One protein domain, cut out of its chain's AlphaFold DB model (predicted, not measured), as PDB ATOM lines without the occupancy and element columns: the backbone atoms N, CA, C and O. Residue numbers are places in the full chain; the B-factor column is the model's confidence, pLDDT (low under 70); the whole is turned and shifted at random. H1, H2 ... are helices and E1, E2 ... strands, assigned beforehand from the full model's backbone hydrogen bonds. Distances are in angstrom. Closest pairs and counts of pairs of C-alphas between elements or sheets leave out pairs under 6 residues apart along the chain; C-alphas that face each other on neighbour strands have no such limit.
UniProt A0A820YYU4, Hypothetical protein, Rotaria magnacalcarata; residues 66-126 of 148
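This is residues 66 to 126 of the 148 residues of the protein "Hypothetical protein" of Rotaria magnacalcarata (UniProt A0A820YYU4). A twisted sheet of five antiparallel strands makes a wall, with the single helix H1 packed across one face and the other face bare. The strands follow one another side by side as a meander, each the antiparallel neighbour of the one before, and the chain then loops over from E5 so that H1 covers the inner strands. The printed part has 61 residues, with five named strands and one named helix in the order E1 E2 E3 E4 E5 H1; the sheet order is E1 - E2 - E3 - E4 - E5, and the class is mixed, helices and strands. The whole is compact and rounded, with a radius of gyration of the C-alphas of 10.8 A and spans of 28 by 25 by 20 A.

E1, residues 66 to 70, is an edge strand and forms a hairpin with E2, residues 75 to 80; N 69 and O 77 are within hydrogen-bond range at 2.8 A. E2 forms a hairpin with E3, residues 85 to 89, their directions at 159 degrees, with N 78 and O 86 at 2.8 A. E3 forms a hairpin with E4, residues 96 to 99, with N 87 and O 97 at 2.8 A. E4 forms a hairpin with the other edge strand, E5, residues 105 to 108, their directions at 150 degrees, with N 98 and O 106 at 2.8 A. The sheet is twisted, its C-alphas lying up to 4.1 A off the best plane. E1 and E5 are apart. H1, residues 117 to 126, is on the sheet at a height over the sheet of 9.2 A, in two layers, a helix on one face of a sheet. It runs across the strands, at 69 degrees to E4 on the local plane. It lies over E4, and only just not over E3, on which 2 of its C-alphas fall. The closest C-alphas of E4 and H1 are those of Phe 98 and Ile 119, 7.1 A apart. In H1, 4 of 6 O i to N i+4 pairs and 6 of 7 O i to N i+3 pairs are within hydrogen-bond range.

E1 begins at C-alpha 66, (17.473, -23.960, 44.151), and is 13.6 A long from first to last C-alpha. E2 is the longest strand at 16.5 A, E3 measures 13.3 A, E4 10.2 A and E5 9.9 A. H1 measures 14.8 A, from C-alpha 117 at (15.021, -36.111, 29.534) to C-alpha 126 at (15.133, -21.774, 33.244).

The two C-alphas farthest apart, those of Leu 72 and His 114, are 28.8 A from each other. The printed part has no cut. The links E3 to E4 and E5 to H1 are short, and the other three are tight. The mean pLDDT of the printed part is 91.8, and no printed residue is under 70.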
ATOM      1  N   LYS A  66      17.089 -24.237  42.762       95.25
ATOM      2  CA  LYS A  66      17.473 -23.960  44.151       95.25
ATOM      3  C   LYS A  66      18.358 -22.719  44.252       95.25
ATOM      4  O   LYS A  66      18.197 -21.932  45.181       95.25
ATOM      5  N   SER A  67      19.304 -22.555  43.327       95.81
ATOM      6  CA  SER A  67      20.169 -21.375  43.257       95.81
ATOM      7  C   SER A  67      20.752 -21.175  41.860       95.81
ATOM      8  O   SER A  67      20.887 -22.123  41.082       95.81
ATOM      9  N   ILE A  68      21.128 -19.930  41.570       95.94
ATOM     10  CA  ILE A  68      21.891 -19.547  40.381       95.94
ATOM     11  C   ILE A  68      23.108 -18.760  40.857       95.94
ATOM     12  O   ILE A  68      22.983 -17.629  41.319       95.94
ATOM     13  N   ASP A  69      24.286 -19.365  40.747       94.75
ATOM     14  CA  ASP A  69      25.545 -18.755  41.152       94.75
ATOM     15  C   ASP A  69      26.291 -18.235  39.914       94.75
ATOM     16  O   ASP A  69      26.634 -19.028  39.026       94.75
ATOM     17  N   PRO A  70      26.590 -16.930  39.820       94.62
ATOM     18  CA  PRO A  70      27.455 -16.422  38.768       94.62
ATOM     19  C   PRO A  70      28.885 -16.938  38.970       94.62
ATOM     20  O   PRO A  70      29.436 -16.916  40.071       94.62
ATOM     21  N   LEU A  71      29.501 -17.391  37.883       89.75
ATOM     22  CA  LEU A  71      30.913 -17.748  37.805       89.75
ATOM     23  C   LEU A  71      31.659 -16.703  36.952       89.75
ATOM     24  O   LEU A  71      31.188 -15.590  36.714       89.75
ATOM     25  N   LEU A  72      32.868 -17.036  36.502       87.75
ATOM     26  CA  LEU A  72      33.687 -16.148  35.678       87.75
ATOM     27  C   LEU A  72      33.147 -16.057  34.240       87.75
ATOM     28  O   LEU A  72      32.647 -17.036  33.688       87.75
ATOM     29  N   LYS A  73      33.337 -14.892  33.605       85.19
ATOM     30  CA  LYS A  73      33.151 -14.679  32.155       85.19
ATOM     31  C   LYS A  73      31.773 -15.114  31.618       85.19
ATOM     32  O   LYS A  73      31.698 -15.864  30.654       85.19
ATOM     33  N   GLY A  74      30.683 -14.682  32.255       87.19
ATOM     34  CA  GLY A  74      29.325 -14.989  31.775       87.19
ATOM     35  C   GLY A  74      28.936 -16.467  31.890       87.19
ATOM     36  O   GLY A  74      27.971 -16.906  31.271       87.19
ATOM     37  N   THR A  75      29.686 -17.243  32.673       92.62
ATOM     38  CA  THR A  75      29.301 -18.601  33.056       92.62
ATOM     39  C   THR A  75      28.470 -18.536  34.331       92.62
ATOM     40  O   THR A  75      28.784 -17.761  35.230       92.62
ATOM     41  N   TYR A  76      27.437 -19.359  34.441       94.38
ATOM     42  CA  TYR A  76      26.598 -19.474  35.624       94.38
ATOM     43  C   TYR A  76      26.386 -20.941  35.985       94.38
ATOM     44  O   TYR A  76      26.359 -21.826  35.129       94.38
ATOM     45  N   ARG A  77      26.272 -21.199  37.285       96.06
ATOM     46  CA  ARG A  77      25.946 -22.501  37.849       96.06
ATOM     47  C   ARG A  77      24.511 -22.475  38.345       96.06
ATOM     48  O   ARG A  77      24.197 -21.708  39.243       96.06
ATOM     49  N   VAL A  78      23.671 -23.340  37.805       96.44
ATOM     50  CA  VAL A  78      22.300 -23.552  38.270       96.44
ATOM     51  C   VAL A  78      22.273 -24.831  39.089       96.44
ATOM     52  O   VAL A  78      22.601 -25.894  38.567       96.44
ATOM     53  N   THR A  79      21.907 -24.743  40.361       96.94
ATOM     54  CA  THR A  79      21.705 -25.911  41.223       96.94
ATOM     55  C   THR A  79      20.212 -26.149  41.387       96.94
ATOM     56  O   THR A  79      19.462 -25.216  41.669       96.94
ATOM     57  N   PHE A  80      19.781 -27.394  41.213       96.31
ATOM     58  CA  PHE A  80      18.378 -27.797  41.302       96.31
ATOM     59  C   PHE A  80      18.052 -28.396  42.676       96.31
ATOM     60  O   PHE A  80      18.945 -28.719  43.467       96.31
ATOM     61  N   SER A  81      16.761 -28.534  42.981       95.81
ATOM     62  CA  SER A  81      16.256 -29.079  44.249       95.81
ATOM     63  C   SER A  81      16.705 -30.520  44.522       95.81
ATOM     64  O   SER A  81      16.856 -30.904  45.681       95.81
ATOM     65  N   ASP A  82      17.008 -31.289  43.475       94.81
ATOM     66  CA  ASP A  82      17.542 -32.654  43.547       94.81
ATOM     67  C   ASP A  82      19.073 -32.720  43.750       94.81
ATOM     68  O   ASP A  82      19.653 -33.805  43.768       94.81
ATOM     69  N   ASN A  83      19.731 -31.568  43.925       95.56
ATOM     70  CA  ASN A  83      21.184 -31.376  44.002       95.56
ATOM     71  C   ASN A  83      21.957 -31.654  42.700       95.56
ATOM     72  O   ASN A  83      23.188 -31.570  42.698       95.56
ATOM     73  N   SER A  84      21.273 -31.917  41.585       97.00
ATOM     74  CA  SER A  84      21.911 -31.859  40.272       97.00
ATOM     75  C   SER A  84      22.281 -30.414  39.924       97.00
ATOM     76  O   SER A  84      21.794 -29.450  40.524       97.00
ATOM     77  N   THR A  85      23.211 -30.242  38.989       97.31
ATOM     78  CA  THR A  85      23.758 -28.926  38.651       97.31
ATOM     79  C   THR A  85      23.963 -28.775  37.149       97.31
ATOM     80  O   THR A  85      24.435 -29.695  36.487       97.31
ATOM     81  N   MET A  86      23.681 -27.594  36.606       96.56
ATOM     82  CA  MET A  86      24.060 -27.203  35.249       96.56
ATOM     83  C   MET A  86      25.073 -26.066  35.292       96.56
ATOM     84  O   MET A  86      24.866 -25.069  35.974       96.56
ATOM     85  N   ILE A  87      26.161 -26.207  34.546       95.62
ATOM     86  CA  ILE A  87      27.102 -25.130  34.262       95.62
ATOM     87  C   ILE A  87      26.822 -24.654  32.852       95.62
ATOM     88  O   ILE A  87      26.936 -25.424  31.894       95.62
ATOM     89  N   LEU A  88      26.441 -23.389  32.757       94.19
ATOM     90  CA  LEU A  88      25.968 -22.779  31.537       94.19
ATOM     91  C   LEU A  88      26.818 -21.572  31.193       94.19
ATOM     92  O   LEU A  88      27.067 -20.711  32.031       94.19
ATOM     93  N   ARG A  89      27.268 -21.520  29.951       92.56
ATOM     94  CA  ARG A  89      28.012 -20.403  29.385       92.56
ATOM     95  C   ARG A  89      27.055 -19.536  28.577       92.56
ATOM     96  O   ARG A  89      26.254 -20.059  27.806       92.56
ATOM     97  N   ALA A  90      27.102 -18.223  28.781       87.31
ATOM     98  CA  ALA A  90      26.266 -17.282  28.037       87.31
ATOM     99  C   ALA A  90      26.814 -16.981  26.632       87.31
ATOM    100  O   ALA A  90      26.043 -16.640  25.739       87.31
ATOM    101  N   ASP A  91      28.129 -17.103  26.435       87.25
ATOM    102  CA  ASP A  91      28.829 -16.780  25.188       87.25
ATOM    103  C   ASP A  91      28.783 -17.904  24.144       87.25
ATOM    104  O   ASP A  91      29.050 -17.670  22.967       87.25
ATOM    105  N   CYS A  92      28.418 -19.118  24.548       84.19
ATOM    106  CA  CYS A  92      28.318 -20.259  23.653       84.19
ATOM    107  C   CYS A  92      27.128 -21.145  24.021       84.19
ATOM    108  O   CYS A  92      26.697 -21.207  25.169       84.19
ATOM    109  N   THR A  93      26.581 -21.854  23.039       81.62
ATOM    110  CA  THR A  93      25.476 -22.800  23.258       81.62
ATOM    111  C   THR A  93      25.963 -24.236  23.421       81.62
ATOM    112  O   THR A  93      25.253 -25.047  24.010       81.62
ATOM    113  N   ASP A  94      27.177 -24.523  22.960       79.50
ATOM    114  CA  ASP A  94      27.883 -25.792  23.057       79.50
ATOM    115  C   ASP A  94      28.808 -25.858  24.285       79.50
ATOM    116  O   ASP A  94      29.179 -24.852  24.895       79.50
ATOM    117  N   GLY A  95      29.179 -27.075  24.685       81.38
ATOM    118  CA  GLY A  95      30.051 -27.291  25.843       81.38
ATOM    119  C   GLY A  95      29.427 -26.822  27.158       81.38
ATOM    120  O   GLY A  95      30.142 -26.359  28.049       81.38
ATOM    121  N   GLN A  96      28.103 -26.921  27.264       92.94
ATOM    122  CA  GLN A  96      27.429 -26.858  28.552       92.94
ATOM    123  C   GLN A  96      27.709 -28.141  29.318       92.94
ATOM    124  O   GLN A  96      27.971 -29.184  28.714       92.94
ATOM    125  N   MET A  97      27.626 -28.083  30.641       95.62
ATOM    126  CA  MET A  97      27.854 -29.257  31.472       95.62
ATOM    127  C   MET A  97      26.679 -29.493  32.404       95.62
ATOM    128  O   MET A  97      26.265 -28.600  33.135       95.62
ATOM    129  N   PHE A  98      26.166 -30.714  32.398       96.56
ATOM    130  CA  PHE A  98      25.229 -31.211  33.388       96.56
ATOM    131  C   PHE A  98      25.967 -32.144  34.346       96.56
ATOM    132  O   PHE A  98      26.766 -32.977  33.919       96.56
ATOM    133  N   ILE A  99      25.721 -31.987  35.637       97.50
ATOM    134  CA  ILE A  99      26.236 -32.830  36.710       97.50
ATOM    135  C   ILE A  99      25.016 -33.450  37.385       97.50
ATOM    136  O   ILE A  99      24.205 -32.726  37.966       97.50
ATOM    137  N   ASP A 100      24.866 -34.766  37.278       95.62
ATOM    138  CA  ASP A 100      23.734 -35.469  37.879       95.62
ATOM    139  C   ASP A 100      23.850 -35.554  39.411       95.62
ATOM    140  O   ASP A 100      24.834 -35.124  40.019       95.62
ATOM    141  N   THR A 101      22.830 -36.121  40.055       95.12
ATOM    142  CA  THR A 101      22.773 -36.277  41.518       95.12
ATOM    143  C   THR A 101      23.852 -37.211  42.076       95.12
ATOM    144  O   THR A 101      24.127 -37.180  43.274       95.12
ATOM    145  N   GLN A 102      24.486 -38.023  41.222       96.44
ATOM    146  CA  GLN A 102      25.614 -38.894  41.563       96.44
ATOM    147  C   GLN A 102      26.967 -38.204  41.316       96.44
ATOM    148  O   GLN A 102      28.022 -38.790  41.563       96.44
ATOM    149  N   GLY A 103      26.965 -36.965  40.815       95.50
ATOM    150  CA  GLY A 103      28.165 -36.204  40.483       95.50
ATOM    151  C   GLY A 103      28.767 -36.538  39.114       95.50
ATOM    152  O   GLY A 103      29.838 -36.016  38.779       95.50
ATOM    153  N   LYS A 104      28.120 -37.384  38.302       97.12
ATOM    154  CA  LYS A 104      28.604 -37.717  36.960       97.12
ATOM    155  C   LYS A 104      28.308 -36.573  35.996       97.12
ATOM    156  O   LYS A 104      27.256 -35.941  36.041       97.12
ATOM    157  N   ARG A 105      29.284 -36.298  35.131       96.31
ATOM    158  CA  ARG A 105      29.318 -35.119  34.262       96.31
ATOM    159  C   ARG A 105      28.984 -35.495  32.824       96.31
ATOM    160  O   ARG A 105      29.539 -36.458  32.297       96.31
ATOM    161  N   TYR A 106      28.142 -34.692  32.191       94.62
ATOM    162  CA  TYR A 106      27.715 -34.838  30.806       94.62
ATOM    163  C   TYR A 106      27.883 -33.503  30.100       94.62
ATOM    164  O   TYR A 106      27.425 -32.475  30.597       94.62
ATOM    165  N   LEU A 107      28.545 -33.516  28.947       94.56
ATOM    166  CA  LEU A 107      28.594 -32.350  28.075       94.56
ATOM    167  C   LEU A 107      27.397 -32.377  27.135       94.56
ATOM    168  O   LEU A 107      27.042 -33.438  26.623       94.56
ATOM    169  N   PHE A 108      26.793 -31.219  26.901       92.94
ATOM    170  CA  PHE A 108      25.650 -31.099  26.006       92.94
ATOM    171  C   PHE A 108      25.643 -29.744  25.281       92.94
ATOM    172  O   PHE A 108      26.291 -28.783  25.707       92.94
ATOM    173  N   ASP A 109      24.922 -29.675  24.161       91.31
ATOM    174  CA  ASP A 109      24.657 -28.442  23.407       91.31
ATOM    175  C   ASP A 109      23.167 -28.109  23.492       91.31
ATOM    176  O   ASP A 109      22.321 -28.904  23.085       91.31
ATOM    177  N   ARG A 110      22.827 -26.909  23.968       85.31
ATOM    178  CA  ARG A 110      21.424 -26.496  24.160       85.31
ATOM    179  C   ARG A 110      20.587 -26.510  22.874       85.31
ATOM    180  O   ARG A 110      19.368 -26.465  22.963       85.31
ATOM    181  N   ARG A 111      21.216 -26.514  21.694       85.75
ATOM    182  CA  ARG A 111      20.533 -26.512  20.387       85.75
ATOM    183  C   ARG A 111      20.121 -27.901  19.913       85.75
ATOM    184  O   ARG A 111      19.343 -28.010  18.970       85.75
ATOM    185  N   GLN A 112      20.673 -28.961  20.503       87.69
ATOM    186  CA  GLN A 112      20.310 -30.319  20.111       87.69
ATOM    187  C   GLN A 112      18.861 -30.597  20.507       87.69
ATOM    188  O   GLN A 112      18.490 -30.432  21.665       87.69
ATOM    189  N   GLN A 113      18.054 -31.038  19.541       77.56
ATOM    190  CA  GLN A 113      16.632 -31.307  19.768       77.56
ATOM    191  C   GLN A 113      16.381 -32.560  20.614       77.56
ATOM    192  O   GLN A 113      15.391 -32.624  21.333       77.56
ATOM    193  N   HIS A 114      17.288 -33.536  20.560       85.44
ATOM    194  CA  HIS A 114      17.175 -34.795  21.295       85.44
ATOM    195  C   HIS A 114      18.172 -34.803  22.454       85.44
ATOM    196  O   HIS A 114      19.250 -35.389  22.358       85.44
ATOM    197  N   GLN A 115      17.823 -34.097  23.528       87.19
ATOM    198  CA  GLN A 115      18.558 -34.165  24.788       87.19
ATOM    199  C   GLN A 115      18.009 -35.291  25.668       87.19
ATOM    200  O   GLN A 115      16.827 -35.618  25.574       87.19
ATOM    201  N   PRO A 116      18.829 -35.867  26.562       90.88
ATOM    202  CA  PRO A 116      18.318 -36.697  27.641       90.88
ATOM    203  C   PRO A 116      17.246 -35.947  28.437       90.88
ATOM    204  O   PRO A 116      17.419 -34.765  28.746       90.88
ATOM    205  N   GLU A 117      16.182 -36.654  28.814       91.06
ATOM    206  CA  GLU A 117      15.021 -36.111  29.534       91.06
ATOM    207  C   GLU A 117      15.433 -35.249  30.736       91.06
ATOM    208  O   GLU A 117      15.008 -34.104  30.860       91.06
ATOM    209  N   ALA A 118      16.387 -35.732  31.537       91.56
ATOM    210  CA  ALA A 118      16.896 -34.999  32.690       91.56
ATOM    211  C   ALA A 118      17.443 -33.601  32.330       91.56
ATOM    212  O   ALA A 118      17.215 -32.630  33.051       91.56
ATOM    213  N   ILE A 119      18.156 -33.463  31.212       92.75
ATOM    214  CA  ILE A 119      18.681 -32.165  30.772       92.75
ATOM    215  C   ILE A 119      17.536 -31.289  30.256       92.75
ATOM    216  O   ILE A 119      17.487 -30.101  30.573       92.75
ATOM    217  N   GLN A 120      16.598 -31.869  29.506       92.06
ATOM    218  CA  GLN A 120      15.460 -31.151  28.936       92.06
ATOM    219  C   GLN A 120      14.550 -30.543  30.012       92.06
ATOM    220  O   GLN A 120      14.218 -29.363  29.924       92.06
ATOM    221  N   GLU A 121      14.205 -31.305  31.054       91.81
ATOM    222  CA  GLU A 121      13.405 -30.817  32.187       91.81
ATOM    223  C   GLU A 121      14.050 -29.596  32.855       91.81
ATOM    224  O   GLU A 121      13.392 -28.608  33.170       91.81
ATOM    225  N   ARG A 122      15.370 -29.643  33.034       92.38
ATOM    226  CA  ARG A 122      16.141 -28.603  33.724       92.38
ATOM    227  C   ARG A 122      16.323 -27.357  32.863       92.38
ATOM    228  O   ARG A 122      16.249 -26.245  33.380       92.38
ATOM    229  N   LEU A 123      16.502 -27.534  31.550       90.94
ATOM    230  CA  LEU A 123      16.452 -26.433  30.588       90.94
ATOM    231  C   LEU A 123      15.091 -25.733  30.626       90.94
ATOM    232  O   LEU A 123      15.055 -24.508  30.699       90.94
ATOM    233  N   ALA A 124      13.991 -26.492  30.633       89.62
ATOM    234  CA  ALA A 124      12.637 -25.941  30.637       89.62
ATOM    235  C   ALA A 124      12.365 -25.044  31.855       89.62
ATOM    236  O   ALA A 124      11.749 -23.992  31.702       89.62
ATOM    237  N   LEU A 125      12.878 -25.406  33.036       90.44
ATOM    238  CA  LEU A 125      12.728 -24.599  34.255       90.44
ATOM    239  C   LEU A 125      13.365 -23.210  34.136       90.44
ATOM    240  O   LEU A 125      12.815 -22.239  34.641       90.44
ATOM    241  N   MET A 126      14.483 -23.078  33.421       83.75
ATOM    242  CA  MET A 126      15.133 -21.774  33.244       83.75
ATOM    243  C   MET A 126      14.356 -20.820  32.332       83.75
ATOM    244  O   MET A 126      14.600 -19.616  32.360       83.75
TER     245      MET A 126